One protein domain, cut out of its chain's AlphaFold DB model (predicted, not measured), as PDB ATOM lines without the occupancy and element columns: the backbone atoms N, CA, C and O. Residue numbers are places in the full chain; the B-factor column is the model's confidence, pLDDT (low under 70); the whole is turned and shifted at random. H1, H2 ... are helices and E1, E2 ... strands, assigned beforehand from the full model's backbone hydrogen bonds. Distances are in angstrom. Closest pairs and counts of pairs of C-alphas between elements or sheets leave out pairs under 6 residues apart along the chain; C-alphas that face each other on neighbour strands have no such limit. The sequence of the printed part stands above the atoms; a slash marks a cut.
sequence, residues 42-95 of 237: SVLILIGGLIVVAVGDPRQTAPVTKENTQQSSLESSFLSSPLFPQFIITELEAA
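This is residues 42 to 95 of the 237 residues of the protein "ATP-dependent DNA helicase" of Tilletia indica (UniProt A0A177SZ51). What is the main picture? A small three-stranded sheet, order E2, E1, E3, antiparallel, stands at one end, and a long excursion from E2 reaches away to the short helix H1 and returns to E3. What is it built of? The printed part has 54 residues, under half in named elements, ordered E1, E2, H1, E3, class mixed. How large? It is loose, radius of gyration of the C-alphas 13.1 A, spanning 34 by 34 by 14 A.

How do strands pair? E1, residues 42 to 47, and E2, residues 50 to 56, form an antiparallel hairpin at 152 degrees; N 43 and O 54, 2.9 A apart, are within hydrogen-bond range. E3, residues 88 to 90, is antiparallel to E1 at 164 degrees; N 42 and O 90 are 3.0 A apart. Where is H1? H1, residues 70 to 75, is not on the sheet, with 0 pairs of C-alphas within 10 A; its every O i to N i+4 pair is within hydrogen-bond range. E2, H1, E3 form a split strand-helix-strand unit, E1 between its same-way strands, crossover right-handed.

Where are the anchors? E1 begins at C-alpha 42 (16.379, -16.225, -11.811); E3 ends at C-alpha 90 (11.968, -15.120, -14.483). How long? E1 15.6 A, E2 19.2 A, H1 8.6 A, E3 6.8 A.

Which links are long? E2 to H1 and H1 to E3. Any cut or low confidence? The printed part has no cut; residues 42 to 46 have pLDDT under 70.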
ATOM      1  N   SER A  42      15.371 -15.252 -11.363       47.53
ATOM      2  CA  SER A  42      16.379 -16.225 -11.811       47.53
ATOM      3  C   SER A  42      16.917 -15.774 -13.156       47.53
ATOM      4  O   SER A  42      16.131 -15.615 -14.091       47.53
ATOM      5  N   VAL A  43      18.227 -15.553 -13.250       56.53
ATOM      6  CA  VAL A  43      18.823 -14.956 -14.440       56.53
ATOM      7  C   VAL A  43      19.840 -15.894 -15.078       56.53
ATOM      8  O   VAL A  43      20.859 -16.164 -14.453       56.53
ATOM      9  N   LEU A  44      19.579 -16.379 -16.303       58.16
ATOM     10  CA  LEU A  44      20.435 -17.348 -17.011       58.16
ATOM     11  C   LEU A  44      21.221 -16.737 -18.185       58.16
ATOM     12  O   LEU A  44      20.618 -16.153 -19.086       58.16
ATOM     13  N   ILE A  45      22.542 -16.953 -18.219       64.62
ATOM     14  CA  ILE A  45      23.426 -16.657 -19.363       64.62
ATOM     15  C   ILE A  45      24.559 -17.694 -19.471       64.62
ATOM     16  O   ILE A  45      24.976 -18.276 -18.468       64.62
ATOM     17  N   LEU A  46      25.077 -17.910 -20.686       59.69
ATOM     18  CA  LEU A  46      26.323 -18.642 -20.926       59.69
ATOM     19  C   LEU A  46      27.514 -17.673 -20.995       59.69
ATOM     20  O   LEU A  46      27.676 -16.966 -21.986       59.69
ATOM     21  N   ILE A  47      28.376 -17.672 -19.977       75.44
ATOM     22  CA  ILE A  47      29.634 -16.903 -19.971       75.44
ATOM     23  C   ILE A  47      30.796 -17.883 -20.107       75.44
ATOM     24  O   ILE A  47      31.062 -18.670 -19.205       75.44
ATOM     25  N   GLY A  48      31.476 -17.877 -21.257       80.06
ATOM     26  CA  GLY A  48      32.630 -18.759 -21.491       80.06
ATOM     27  C   GLY A  48      32.318 -20.259 -21.379       80.06
ATOM     28  O   GLY A  48      33.204 -21.041 -21.052       80.06
ATOM     29  N   GLY A  49      31.062 -20.663 -21.613       82.25
ATOM     30  CA  GLY A  49      30.587 -22.043 -21.444       82.25
ATOM     31  C   GLY A  49      30.019 -22.365 -20.055       82.25
ATOM     32  O   GLY A  49      29.468 -23.449 -19.874       82.25
ATOM     33  N   LEU A  50      30.090 -21.435 -19.097       85.94
ATOM     34  CA  LEU A  50      29.466 -21.573 -17.782       85.94
ATOM     35  C   LEU A  50      28.022 -21.082 -17.809       85.94
ATOM     36  O   LEU A  50      27.742 -19.982 -18.282       85.94
ATOM     37  N   ILE A  51      27.127 -21.887 -17.245       85.44
ATOM     38  CA  ILE A  51      25.755 -21.495 -16.923       85.44
ATOM     39  C   ILE A  51      25.819 -20.640 -15.659       85.44
ATOM     40  O   ILE A  51      26.167 -21.137 -14.590       85.44
ATOM     41  N   VAL A  52      25.473 -19.363 -15.781       84.75
ATOM     42  CA  VAL A  52      25.335 -18.462 -14.635       84.75
ATOM     43  C   VAL A  52      23.864 -18.331 -14.300       84.75
ATOM     44  O   VAL A  52      23.089 -17.957 -15.172       84.75
ATOM     45  N   VAL A  53      23.505 -18.628 -13.050       86.62
ATOM     46  CA  VAL A  53      22.174 -18.388 -12.482       86.62
ATOM     47  C   VAL A  53      22.319 -17.326 -11.399       86.62
ATOM     48  O   VAL A  53      22.924 -17.590 -10.362       86.62
ATOM     49  N   ALA A  54      21.796 -16.126 -11.638       84.25
ATOM     50  CA  ALA A  54      21.733 -15.076 -10.619       84.25
ATOM     51  C   ALA A  54      20.367 -15.088  -9.924       84.25
ATOM     52  O   ALA A  54      19.366 -15.370 -10.579       84.25
ATOM     53  N   VAL A  55      20.344 -14.792  -8.619       86.25
ATOM     54  CA  VAL A  55      19.129 -14.658  -7.799       86.25
ATOM     55  C   VAL A  55      19.216 -13.395  -6.950       86.25
ATOM     56  O   VAL A  55      20.226 -13.176  -6.289       86.25
ATOM     57  N   GLY A  56      18.172 -12.563  -6.954       84.44
ATOM     58  CA  GLY A  56      18.132 -11.335  -6.154       84.44
ATOM     59  C   GLY A  56      16.812 -10.576  -6.270       84.44
ATOM     60  O   GLY A  56      15.958 -10.948  -7.068       84.44
ATOM     61  N   ASP A  57      16.647  -9.517  -5.477       84.06
ATOM     62  CA  ASP A  57      15.528  -8.567  -5.570       84.06
ATOM     63  C   ASP A  57      16.103  -7.150  -5.785       84.06
ATOM     64  O   ASP A  57      16.775  -6.637  -4.890       84.06
ATOM     65  N   PRO A  58      15.881  -6.513  -6.950       81.00
ATOM     66  CA  PRO A  58      16.356  -5.170  -7.271       81.00
ATOM     67  C   PRO A  58      15.796  -4.067  -6.373       81.00
ATOM     68  O   PRO A  58      16.311  -2.953  -6.410       81.00
ATOM     69  N   ARG A  59      14.755  -4.362  -5.585       80.12
ATOM     70  CA  ARG A  59      14.184  -3.447  -4.586       80.12
ATOM     71  C   ARG A  59      14.960  -3.462  -3.263       80.12
ATOM     72  O   ARG A  59      14.652  -2.684  -2.366       80.12
ATOM     73  N   GLN A  60      15.954  -4.344  -3.111       84.00
ATOM     74  CA  GLN A  60      16.857  -4.323  -1.958       84.00
ATOM     75  C   GLN A  60      17.833  -3.141  -2.026       84.00
ATOM     76  O   GLN A  60      17.901  -2.400  -3.006       84.00
ATOM     77  N   THR A  61      18.596  -2.953  -0.949       85.81
ATOM     78  CA  THR A  61      19.574  -1.871  -0.830       85.81
ATOM     79  C   THR A  61      20.545  -1.870  -2.007       85.81
ATOM     80  O   THR A  61      21.151  -2.897  -2.322       85.81
ATOM     81  N   ALA A  62      20.713  -0.702  -2.629       87.88
ATOM     82  CA  ALA A  62      21.683  -0.511  -3.696       87.88
ATOM     83  C   ALA A  62      23.115  -0.824  -3.213       87.88
ATOM     84  O   ALA A  62      23.386  -0.752  -2.009       87.88
ATOM     85  N   PRO A  63      24.050  -1.142  -4.127       90.19
ATOM     86  CA  PRO A  63      25.436  -1.392  -3.758       90.19
ATOM     87  C   PRO A  63      26.038  -0.228  -2.967       90.19
ATOM     88  O   PRO A  63      25.928   0.938  -3.367       90.19
ATOM     89  N   VAL A  64      26.699  -0.565  -1.859       89.19
ATOM     90  CA  VAL A  64      27.464   0.388  -1.053       89.19
ATOM     91  C   VAL A  64      28.756   0.717  -1.793       89.19
ATOM     92  O   VAL A  64      29.540  -0.175  -2.119       89.19
ATOM     93  N   THR A  65      28.980   2.001  -2.049       90.44
ATOM     94  CA  THR A  65      30.165   2.513  -2.741       90.44
ATOM     95  C   THR A  65      30.959   3.434  -1.825       90.44
ATOM     96  O   THR A  65      30.419   4.010  -0.879       90.44
ATOM     97  N   LYS A  66      32.259   3.591  -2.095       88.38
ATOM     98  CA  LYS A  66      33.123   4.475  -1.294       88.38
ATOM     99  C   LYS A  66      32.758   5.941  -1.489       88.38
ATOM    100  O   LYS A  66      32.884   6.742  -0.571       88.38
ATOM    101  N   GLU A  67      32.314   6.278  -2.693       90.94
ATOM    102  CA  GLU A  67      31.928   7.620  -3.105       90.94
ATOM    103  C   GLU A  67      30.589   8.035  -2.481       90.94
ATOM    104  O   GLU A  67      30.328   9.228  -2.361       90.94
ATOM    105  N   ASN A  68      29.754   7.063  -2.085       87.06
ATOM    106  CA  ASN A  68      28.445   7.274  -1.467       87.06
ATOM    107  C   ASN A  68      27.558   8.260  -2.255       87.06
ATOM    108  O   ASN A  68      26.906   9.143  -1.698       87.06
ATOM    109  N   THR A  69      27.564   8.135  -3.585       92.25
ATOM    110  CA  THR A  69      26.727   8.946  -4.480       92.25
ATOM    111  C   THR A  69      25.722   8.078  -5.220       92.25
ATOM    112  O   THR A  69      26.019   6.936  -5.579       92.25
ATOM    113  N   GLN A  70      24.563   8.651  -5.553       88.56
ATOM    114  CA  GLN A  70      23.545   7.969  -6.362       88.56
ATOM    115  C   GLN A  70      24.111   7.438  -7.685       88.56
ATOM    116  O   GLN A  70      23.800   6.318  -8.078       88.56
ATOM    117  N   GLN A  71      24.970   8.220  -8.348       92.06
ATOM    118  CA  GLN A  71      25.607   7.812  -9.596       92.06
ATOM    119  C   GLN A  71      26.498   6.583  -9.393       92.06
ATOM    120  O   GLN A  71      26.343   5.606 -10.115       92.06
ATOM    121  N   SER A  72      27.368   6.592  -8.377       92.94
ATOM    122  CA  SER A  72      28.253   5.452  -8.105       92.94
ATOM    123  C   SER A  72      27.479   4.169  -7.777       92.94
ATOM    124  O   SER A  72      27.826   3.098  -8.280       92.94
ATOM    125  N   SER A  73      26.396   4.260  -6.996       91.69
ATOM    126  CA  SER A  73      25.537   3.109  -6.687       91.69
ATOM    127  C   SER A  73      24.797   2.599  -7.923       91.69
ATOM    128  O   SER A  73      24.669   1.389  -8.102       91.69
ATOM    129  N   LEU A  74      24.340   3.501  -8.799       89.56
ATOM    130  CA  LEU A  74      23.705   3.133 -10.064       89.56
ATOM    131  C   LEU A  74      24.692   2.425 -10.994       89.56
ATOM    132  O   LEU A  74      24.368   1.372 -11.535       89.56
ATOM    133  N   GLU A  75      25.887   2.979 -11.181       92.06
ATOM    134  CA  GLU A  75      26.926   2.409 -12.046       92.06
ATOM    135  C   GLU A  75      27.427   1.054 -11.523       92.06
ATOM    136  O   GLU A  75      27.715   0.159 -12.314       92.06
ATOM    137  N   SER A  76      27.454   0.876 -10.199       91.69
ATOM    138  CA  SER A  76      27.806  -0.393  -9.545       91.69
ATOM    139  C   SER A  76      26.659  -1.410  -9.525       91.69
ATOM    140  O   SER A  76      26.868  -2.569  -9.166       91.69
ATOM    141  N   SER A  77      25.435  -1.004  -9.883       90.38
ATOM    142  CA  SER A  77      24.276  -1.895  -9.906       90.38
ATOM    143  C   SER A  77      24.409  -2.944 -11.005       90.38
ATOM    144  O   SER A  77      24.753  -2.642 -12.148       90.38
ATOM    145  N   PHE A  78      24.025  -4.182 -10.689       86.94
ATOM    146  CA  PHE A  78      23.953  -5.261 -11.675       86.94
ATOM    147  C   PHE A  78      23.021  -4.920 -12.849       86.94
ATOM    148  O   PHE A  78      23.289  -5.328 -13.976       86.94
ATOM    149  N   LEU A  79      21.978  -4.115 -12.612       86.94
ATOM    150  CA  LEU A  79      21.063  -3.653 -13.661       86.94
ATOM    151  C   LEU A  79      21.753  -2.776 -14.717       86.94
ATOM    152  O   LEU A  79      21.318  -2.740 -15.866       86.94
ATOM    153  N   SER A  80      22.833  -2.087 -14.342       89.88
ATOM    154  CA  SER A  80      23.637  -1.252 -15.244       89.88
ATOM    155  C   SER A  80      24.704  -2.055 -15.996       89.88
ATOM    156  O   SER A  80      25.398  -1.512 -16.857       89.88
ATOM    157  N   SER A  81      24.846  -3.352 -15.701       89.00
ATOM    158  CA  SER A  81      25.826  -4.218 -16.354       89.00
ATOM    159  C   SER A  81      25.515  -4.389 -17.847       89.00
ATOM    160  O   SER A  81      24.386  -4.733 -18.203       89.00
ATOM    161  N   PRO A  82      26.517  -4.300 -18.743       88.75
ATOM    162  CA  PRO A  82      26.355  -4.654 -20.157       88.75
ATOM    163  C   PRO A  82      25.933  -6.113 -20.391       88.75
ATOM    164  O   PRO A  82      25.506  -6.467 -21.491       88.75
ATOM    165  N   LEU A  83      26.075  -6.973 -19.377       86.56
ATOM    166  CA  LEU A  83      25.624  -8.361 -19.430       86.56
ATOM    167  C   LEU A  83      24.126  -8.492 -19.151       86.56
ATOM    168  O   LEU A  83      23.522  -9.432 -19.653       86.56
ATOM    169  N   PHE A  84      23.517  -7.560 -18.410       86.44
ATOM    170  CA  PHE A  84      22.113  -7.637 -17.992       86.44
ATOM    171  C   PHE A  84      21.115  -7.874 -19.146       86.44
ATOM    172  O   PHE A  84      20.197  -8.668 -18.980       86.44
ATOM    173  N   PRO A  85      21.290  -7.305 -20.356       86.62
ATOM    174  CA  PRO A  85      20.397  -7.603 -21.480       86.62
ATOM    175  C   PRO A  85      20.503  -9.031 -22.044       86.62
ATOM    176  O   PRO A  85      19.650  -9.437 -22.828       86.62
ATOM    177  N   GLN A  86      21.557  -9.783 -21.718       84.62
ATOM    178  CA  GLN A  86      21.807 -11.139 -22.242       84.62
ATOM    179  C   GLN A  86      21.166 -12.240 -21.386       84.62
ATOM    180  O   GLN A  86      21.284 -13.431 -21.670       84.62
ATOM    181  N   PHE A  87      20.523 -11.827 -20.311       82.06
ATOM    182  CA  PHE A  87      20.088 -12.642 -19.206       82.06
ATOM    183  C   PHE A  87      18.581 -12.912 -19.355       82.06
ATOM    184  O   PHE A  87      17.800 -11.994 -19.604       82.06
ATOM    185  N   ILE A  88      18.157 -14.171 -19.234       85.25
ATOM    186  CA  ILE A  88      16.726 -14.524 -19.266       85.25
ATOM    187  C   ILE A  88      16.137 -14.269 -17.884       85.25
ATOM    188  O   ILE A  88      16.604 -14.873 -16.926       85.25
ATOM    189  N   ILE A  89      15.122 -13.413 -17.792       84.38
ATOM    190  CA  ILE A  89      14.473 -13.037 -16.532       84.38
ATOM    191  C   ILE A  89      13.273 -13.951 -16.249       84.38
ATOM    192  O   ILE A  89      12.456 -14.213 -17.130       84.38
ATOM    193  N   THR A  90      13.155 -14.426 -15.009       84.50
ATOM    194  CA  THR A  90      11.968 -15.120 -14.483       84.50
ATOM    195  C   THR A  90      11.675 -14.610 -13.078       84.50
ATOM    196  O   THR A  90      12.598 -14.559 -12.271       84.50
ATOM    197  N   GLU A  91      10.424 -14.236 -12.811       82.50
ATOM    198  CA  GLU A  91       9.972 -13.604 -11.562       82.50
ATOM    199  C   GLU A  91       9.243 -14.613 -10.660       82.50
ATOM    200  O   GLU A  91       8.562 -15.518 -11.153       82.50
ATOM    201  N   LEU A  92       9.389 -14.474  -9.337       83.81
ATOM    202  CA  LEU A  92       8.622 -15.231  -8.349       83.81
ATOM    203  C   LEU A  92       7.497 -14.358  -7.783       83.81
ATOM    204  O   LEU A  92       7.723 -13.440  -7.002       83.81
ATOM    205  N   GLU A  93       6.259 -14.721  -8.105       77.69
ATOM    206  CA  GLU A  93       5.079 -13.907  -7.777       77.69
ATOM    207  C   GLU A  93       4.495 -14.190  -6.380       77.69
ATOM    208  O   GLU A  93       3.728 -13.399  -5.835       77.69
ATOM    209  N   ALA A  94       4.827 -15.335  -5.777       80.69
ATOM    210  CA  ALA A  94       4.206 -15.784  -4.533       80.69
ATOM    211  C   ALA A  94       5.065 -15.461  -3.302       80.69
ATOM    212  O   ALA A  94       6.042 -16.158  -3.004       80.69
ATOM    213  N   ALA A  95       4.641 -14.462  -2.525       80.00
ATOM    214  CA  ALA A  95       5.242 -14.128  -1.240       80.00
ATOM    215  C   ALA A  95       5.197 -15.311  -0.256       80.00
ATOM    216  O   ALA A  95       4.129 -15.790   0.113       80.00
TER     217      ALA A  95